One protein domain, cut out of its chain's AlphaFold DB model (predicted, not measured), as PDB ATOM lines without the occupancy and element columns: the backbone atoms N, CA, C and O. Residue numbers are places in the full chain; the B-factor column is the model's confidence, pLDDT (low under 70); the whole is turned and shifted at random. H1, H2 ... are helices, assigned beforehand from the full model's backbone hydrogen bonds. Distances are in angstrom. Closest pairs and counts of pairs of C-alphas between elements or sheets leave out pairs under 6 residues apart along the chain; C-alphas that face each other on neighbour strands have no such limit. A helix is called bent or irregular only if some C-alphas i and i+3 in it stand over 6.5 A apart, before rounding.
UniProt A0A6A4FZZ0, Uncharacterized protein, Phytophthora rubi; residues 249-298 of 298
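AT A GLANCE: This is residues 249 to 298 of the 298 residues of an uncharacterized protein of Phytophthora rubi (UniProt A0A6A4FZZ0). Two helices, H1 and the short H2, make a corner at one end, and the longest helix, H3, sticks out from it as a free arm at the end of a long, winding link. No helix packs on H3, and the arm, residues 274 to 298, stands free, as do residues 249 to 254 of H1 at the other end of the printed part. The printed part has 50 residues with three named helices, in the order H1, H2, H3, and no named strand; the class is all helix, with 33 of the 50 residues in helices. The whole is only just extended, close to loose, with a radius of gyration of the C-alphas of 14.7 A, and its flat outline spans 47 by 24 by 13 A.

IN THESE COORDINATES: H1 takes residues 249 to 260 and is 16.6 A long from first to last C-alpha; it begins at C-alpha 249, at (182.950, 244.661, 182.074). After two residues comes H2, residues 263 to 268, whose first C-alpha, of Lys 263, lies at (175.641, 232.141, 164.125). Residues 269 to 280 hold no named element. H3 takes residues 281 to 295, is 21.1 A long, and ends at C-alpha 295, at (162.656, 242.459, 200.260). None of the three helices is bent or irregular.

HOW THE PARTS SIT: H1 and H2 are close but not clearly touching, with 2 pairs of C-alphas within 8 A. Their closest C-alphas are those of Met 258 and Gln 266, 6.2 A apart. Their lines stand at a steep tilt of 57 degrees and they run opposite ways, with their centres 14.3 A apart. H3 touches no helix: H1 and H3 are apart, and so are H2 and H3. In the backbones of H1 and H2, every O i to N i+4 pair is within hydrogen-bond range; in H3, 10 of 11 are.

THE WHOLE: The two C-alphas farthest apart are those of Glu 268, the last residue of H2, and Arg 298, at 47.3 A, while those of Arg 249 and Arg 298, the first and last printed, are 31.7 A apart. The printed part has no cut, and Arg 298 is the chain's last residue. The link from H1 to H2 is tight, with 2 residues, and the link from H2 to H3 is long, with 12 residues, whose C-alphas lie 8 to 17 A from the mean of the C-alphas. The mean pLDDT of the printed part is 78.0; the model's confidence is low, under 70, at residues 273 to 280 and residues 296 to 298.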
ATOM      1  N   ARG A 249     183.266 243.848 183.249       74.31
ATOM      2  CA  ARG A 249     182.950 244.661 182.074       74.31
ATOM      3  C   ARG A 249     183.416 243.975 180.792       74.31
ATOM      4  O   ARG A 249     182.630 243.817 179.863       74.31
ATOM      5  N   HIS A 250     184.624 243.419 180.794       77.25
ATOM      6  CA  HIS A 250     185.126 242.600 179.691       77.25
ATOM      7  C   HIS A 250     184.261 241.361 179.449       77.25
ATOM      8  O   HIS A 250     183.993 241.020 178.300       77.25
ATOM      9  N   ARG A 251     183.742 240.717 180.503       80.00
ATOM     10  CA  ARG A 251     182.793 239.605 180.352       80.00
ATOM     11  C   ARG A 251     181.495 240.054 179.683       80.00
ATOM     12  O   ARG A 251     180.986 239.337 178.823       80.00
ATOM     13  N   THR A 252     180.932 241.201 180.068       79.62
ATOM     14  CA  THR A 252     179.705 241.707 179.433       79.62
ATOM     15  C   THR A 252     179.935 242.127 177.989       79.62
ATOM     16  O   THR A 252     179.097 241.813 177.143       79.62
ATOM     17  N   ASP A 253     181.072 242.755 177.705       82.44
ATOM     18  CA  ASP A 253     181.438 243.231 176.371       82.44
ATOM     19  C   ASP A 253     181.719 242.052 175.435       82.44
ATOM     20  O   ASP A 253     181.156 241.993 174.346       82.44
ATOM     21  N   TYR A 254     182.452 241.039 175.907       84.75
ATOM     22  CA  TYR A 254     182.663 239.789 175.178       84.75
ATOM     23  C   TYR A 254     181.338 239.079 174.877       84.75
ATOM     24  O   TYR A 254     181.093 238.638 173.760       84.75
ATOM     25  N   VAL A 255     180.420 239.003 175.845       83.75
ATOM     26  CA  VAL A 255     179.091 238.410 175.615       83.75
ATOM     27  C   VAL A 255     178.259 239.233 174.623       83.75
ATOM     28  O   VAL A 255     177.428 238.659 173.917       83.75
ATOM     29  N   ALA A 256     178.430 240.555 174.578       85.19
ATOM     30  CA  ALA A 256     177.750 241.423 173.623       85.19
ATOM     31  C   ALA A 256     178.325 241.269 172.206       85.19
ATOM     32  O   ALA A 256     177.547 241.071 171.274       85.19
ATOM     33  N   GLU A 257     179.652 241.260 172.065       86.56
ATOM     34  CA  GLU A 257     180.362 240.974 170.811       86.56
ATOM     35  C   GLU A 257     179.964 239.595 170.272       86.56
ATOM     36  O   GLU A 257     179.533 239.447 169.132       86.56
ATOM     37  N   MET A 258     179.976 238.575 171.129       85.31
ATOM     38  CA  MET A 258     179.573 237.236 170.724       85.31
ATOM     39  C   MET A 258     178.097 237.139 170.325       85.31
ATOM     40  O   MET A 258     177.733 236.230 169.593       85.31
ATOM     41  N   LYS A 259     177.221 238.052 170.758       84.44
ATOM     42  CA  LYS A 259     175.813 238.079 170.323       84.44
ATOM     43  C   LYS A 259     175.593 238.846 169.023       84.44
ATOM     44  O   LYS A 259     174.568 238.601 168.387       84.44
ATOM     45  N   SER A 260     176.484 239.768 168.657       85.50
ATOM     46  CA  SER A 260     176.384 240.542 167.415       85.50
ATOM     47  C   SER A 260     176.959 239.807 166.201       85.50
ATOM     48  O   SER A 260     176.560 240.113 165.081       85.50
ATOM     49  N   LEU A 261     177.846 238.830 166.413       85.38
ATOM     50  CA  LEU A 261     178.426 237.989 165.358       85.38
ATOM     51  C   LEU A 261     177.402 237.049 164.706       85.38
ATOM     52  O   LEU A 261     176.358 236.733 165.286       85.38
ATOM     53  N   ASN A 262     177.728 236.540 163.516       88.56
ATOM     54  CA  ASN A 262     176.892 235.555 162.831       88.56
ATOM     55  C   ASN A 262     176.891 234.204 163.560       88.56
ATOM     56  O   ASN A 262     177.838 233.839 164.251       88.56
ATOM     57  N   LYS A 263     175.817 233.419 163.401       83.75
ATOM     58  CA  LYS A 263     175.641 232.141 164.125       83.75
ATOM     59  C   LYS A 263     176.765 231.132 163.874       83.75
ATOM     60  O   LYS A 263     177.039 230.327 164.761       83.75
ATOM     61  N   ASP A 264     177.379 231.168 162.698       82.75
ATOM     62  CA  ASP A 264     178.478 230.270 162.347       82.75
ATOM     63  C   ASP A 264     179.772 230.692 163.058       82.75
ATOM     64  O   ASP A 264     180.368 229.880 163.759       82.75
ATOM     65  N   GLU A 265     180.096 231.987 163.059       85.12
ATOM     66  CA  GLU A 265     181.221 232.554 163.824       85.12
ATOM     67  C   GLU A 265     181.048 232.367 165.342       85.12
ATOM     68  O   GLU A 265     182.005 232.100 166.068       85.12
ATOM     69  N   GLN A 266     179.808 232.446 165.842       84.44
ATOM     70  CA  GLN A 266     179.489 232.134 167.238       84.44
ATOM     71  C   GLN A 266     179.812 230.678 167.585       84.44
ATOM     72  O   GLN A 266     180.332 230.409 168.668       84.44
ATOM     73  N   ARG A 267     179.509 229.737 166.680       82.19
ATOM     74  CA  ARG A 267     179.807 228.311 166.877       82.19
ATOM     75  C   ARG A 267     181.300 228.033 166.810       82.19
ATOM     76  O   ARG A 267     181.783 227.284 167.655       82.19
ATOM     77  N   GLU A 268     182.009 228.645 165.865       84.06
ATOM     78  CA  GLU A 268     183.465 228.513 165.727       84.06
ATOM     79  C   GLU A 268     184.200 229.026 166.966       84.06
ATOM     80  O   GLU A 268     185.099 228.365 167.477       84.06
ATOM     81  N   ARG A 269     183.746 230.148 167.532       84.81
ATOM     82  CA  ARG A 269     184.272 230.698 168.792       84.81
ATOM     83  C   ARG A 269     183.711 230.016 170.051       84.81
ATOM     84  O   ARG A 269     183.927 230.489 171.165       84.81
ATOM     85  N   GLY A 270     182.957 228.924 169.904       80.31
ATOM     86  CA  GLY A 270     182.432 228.131 171.020       80.31
ATOM     87  C   GLY A 270     181.353 228.821 171.865       80.31
ATOM     88  O   GLY A 270     180.990 228.318 172.932       80.31
ATOM     89  N   PHE A 271     180.799 229.947 171.411       81.62
ATOM     90  CA  PHE A 271     179.760 230.674 172.130       81.62
ATOM     91  C   PHE A 271     178.417 229.956 172.010       81.62
ATOM     92  O   PHE A 271     177.776 229.905 170.960       81.62
ATOM     93  N   ARG A 272     177.967 229.385 173.129       75.38
ATOM     94  CA  ARG A 272     176.690 228.679 173.219       75.38
ATOM     95  C   ARG A 272     175.675 229.554 173.934       75.38
ATOM     96  O   ARG A 272     175.816 229.847 175.120       75.38
ATOM     97  N   THR A 273     174.593 229.918 173.248       67.75
ATOM     98  CA  THR A 273     173.445 230.539 173.911       67.75
ATOM     99  C   THR A 273     172.822 229.526 174.865       67.75
ATOM    100  O   THR A 273     172.169 228.572 174.433       67.75
ATOM    101  N   VAL A 274     173.025 229.717 176.169       66.44
ATOM    102  CA  VAL A 274     172.426 228.858 177.189       66.44
ATOM    103  C   VAL A 274     170.906 228.999 177.090       66.44
ATOM    104  O   VAL A 274     170.347 230.079 177.287       66.44
ATOM    105  N   GLY A 275     170.223 227.920 176.701       63.47
ATOM    106  CA  GLY A 275     168.772 227.931 176.537       63.47
ATOM    107  C   GLY A 275     168.074 228.337 177.837       63.47
ATOM    108  O   GLY A 275     168.538 228.011 178.926       63.47
ATOM    109  N   LYS A 276     166.908 228.991 177.734       62.16
ATOM    110  CA  LYS A 276     166.112 229.532 178.864       62.16
ATOM    111  C   LYS A 276     165.775 228.515 179.976       62.16
ATOM    112  O   LYS A 276     165.269 228.908 181.027       62.16
ATOM    113  N   ASN A 277     166.036 227.229 179.745       61.31
ATOM    114  CA  ASN A 277     165.733 226.112 180.635       61.31
ATOM    115  C   ASN A 277     166.963 225.488 181.311       61.31
ATOM    116  O   ASN A 277     166.776 224.720 182.245       61.31
ATOM    117  N   GLN A 278     168.182 225.841 180.907       64.69
ATOM    118  CA  GLN A 278     169.410 225.370 181.549       64.69
ATOM    119  C   GLN A 278     169.683 226.173 182.834       64.69
ATOM    120  O   GLN A 278     169.255 227.330 182.971       64.69
ATOM    121  N   ALA A 279     170.323 225.537 183.814       60.62
ATOM    122  CA  ALA A 279     170.785 226.195 185.028       60.62
ATOM    123  C   ALA A 279     172.111 226.896 184.709       60.62
ATOM    124  O   ALA A 279     173.091 226.237 184.392       60.62
ATOM    125  N   SER A 280     172.115 228.229 184.727       69.81
ATOM    126  CA  SER A 280     173.331 229.034 184.608       69.81
ATOM    127  C   SER A 280     173.448 229.965 185.804       69.81
ATOM    128  O   SER A 280     172.428 230.401 186.354       69.81
ATOM    129  N   ASP A 281     174.678 230.308 186.168       73.81
ATOM    130  CA  ASP A 281     174.962 231.221 187.276       73.81
ATOM    131  C   ASP A 281     174.264 232.568 187.084       73.81
ATOM    132  O   ASP A 281     173.637 233.081 188.006       73.81
ATOM    133  N   ASP A 282     174.212 233.080 185.853       71.94
ATOM    134  CA  ASP A 282     173.489 234.316 185.531       71.94
ATOM    135  C   ASP A 282     171.991 234.223 185.872       71.94
ATOM    136  O   ASP A 282     171.371 235.190 186.329       71.94
ATOM    137  N   ARG A 283     171.379 233.043 185.695       71.69
ATOM    138  CA  ARG A 283     169.977 232.805 186.065       71.69
ATOM    139  C   ARG A 283     169.805 232.724 187.581       71.69
ATOM    140  O   ARG A 283     168.778 233.195 188.084       71.69
ATOM    141  N   ALA A 284     170.775 232.160 188.298       77.19
ATOM    142  CA  ALA A 284     170.794 232.138 189.758       77.19
ATOM    143  C   ALA A 284     170.943 233.562 190.327       77.19
ATOM    144  O   ALA A 284     170.106 233.991 191.124       77.19
ATOM    145  N   VAL A 285     171.895 234.344 189.811       82.69
ATOM    146  CA  VAL A 285     172.127 235.750 190.180       82.69
ATOM    147  C   VAL A 285     170.909 236.618 189.858       82.69
ATOM    148  O   VAL A 285     170.481 237.423 190.683       82.69
ATOM    149  N   SER A 286     170.271 236.430 188.697       77.56
ATOM    150  CA  SER A 286     169.039 237.151 188.343       77.56
ATOM    151  C   SER A 286     167.882 236.845 189.303       77.56
ATOM    152  O   SER A 286     167.129 237.748 189.679       77.56
ATOM    153  N   ARG A 287     167.727 235.583 189.732       82.06
ATOM    154  CA  ARG A 287     166.718 235.192 190.732       82.06
ATOM    155  C   ARG A 287     167.022 235.787 192.103       82.06
ATOM    156  O   ARG A 287     166.096 236.288 192.735       82.06
ATOM    157  N   PHE A 288     168.287 235.779 192.515       85.12
ATOM    158  CA  PHE A 288     168.737 236.392 193.761       85.12
ATOM    159  C   PHE A 288     168.466 237.903 193.775       85.12
ATOM    160  O   PHE A 288     167.769 238.390 194.660       85.12
ATOM    161  N   ARG A 289     168.868 238.635 192.725       86.44
ATOM    162  CA  ARG A 289     168.587 240.078 192.590       86.44
ATOM    163  C   ARG A 289     167.090 240.394 192.627       86.44
ATOM    164  O   ARG A 289     166.681 241.361 193.257       86.44
ATOM    165  N   LYS A 290     166.255 239.575 191.975       86.62
ATOM    166  CA  LYS A 290     164.786 239.716 192.022       86.62
ATOM    167  C   LYS A 290     164.196 239.429 193.402       86.62
ATOM    168  O   LYS A 290     163.116 239.926 193.705       86.62
ATOM    169  N   PHE A 291     164.837 238.579 194.193       85.69
ATOM    170  CA  PHE A 291     164.410 238.276 195.552       85.69
ATOM    171  C   PHE A 291     164.792 239.410 196.513       85.69
ATOM    172  O   PHE A 291     163.925 239.907 197.228       85.69
ATOM    173  N   GLU A 292     166.036 239.882 196.448       85.25
ATOM    174  CA  GLU A 292     166.530 241.025 197.228       85.25
ATOM    175  C   GLU A 292     165.750 242.314 196.922       85.25
ATOM    176  O   GLU A 292     165.273 242.986 197.833       85.25
ATOM    177  N   SER A 293     165.466 242.607 195.648       84.69
ATOM    178  CA  SER A 293     164.671 243.795 195.294       84.69
ATOM    179  C   SER A 293     163.222 243.752 195.796       84.69
ATOM    180  O   SER A 293     162.593 244.794 195.961       84.69
ATOM    181  N   ARG A 294     162.672 242.558 196.050       81.31
ATOM    182  CA  ARG A 294     161.338 242.388 196.649       81.31
ATOM    183  C   ARG A 294     161.354 242.494 198.168       81.31
ATOM    184  O   ARG A 294     160.321 242.855 198.722       81.31
ATOM    185  N   LYS A 295     162.477 242.189 198.827       79.56
ATOM    186  CA  LYS A 295     162.656 242.459 200.260       79.56
ATOM    187  C   LYS A 295     162.670 243.958 200.535       79.56
ATOM    188  O   LYS A 295     161.978 244.377 201.440       79.56
ATOM    189  N   LEU A 296     163.370 244.747 199.715       69.00
ATOM    190  CA  LEU A 296     163.432 246.209 199.877       69.00
ATOM    191  C   LEU A 296     162.088 246.933 199.664       69.00
ATOM    192  O   LEU A 296     161.961 248.103 200.003       69.00
ATOM    193  N   ARG A 297     161.110 246.274 199.033       66.69
ATOM    194  CA  ARG A 297     159.775 246.832 198.749       66.69
ATOM    195  C   ARG A 297     158.709 246.417 199.772       66.69
ATOM    196  O   ARG A 297     157.531 246.683 199.537       66.69
ATOM    197  N   ARG A 298     159.092 245.711 200.833       50.06
ATOM    198  CA  ARG A 298     158.238 245.372 201.976       50.06
ATOM    199  C   ARG A 298     158.743 246.095 203.205       50.06
ATOM    200  O   ARG A 298     157.870 246.442 204.022       50.06
TER     201      ARG A 298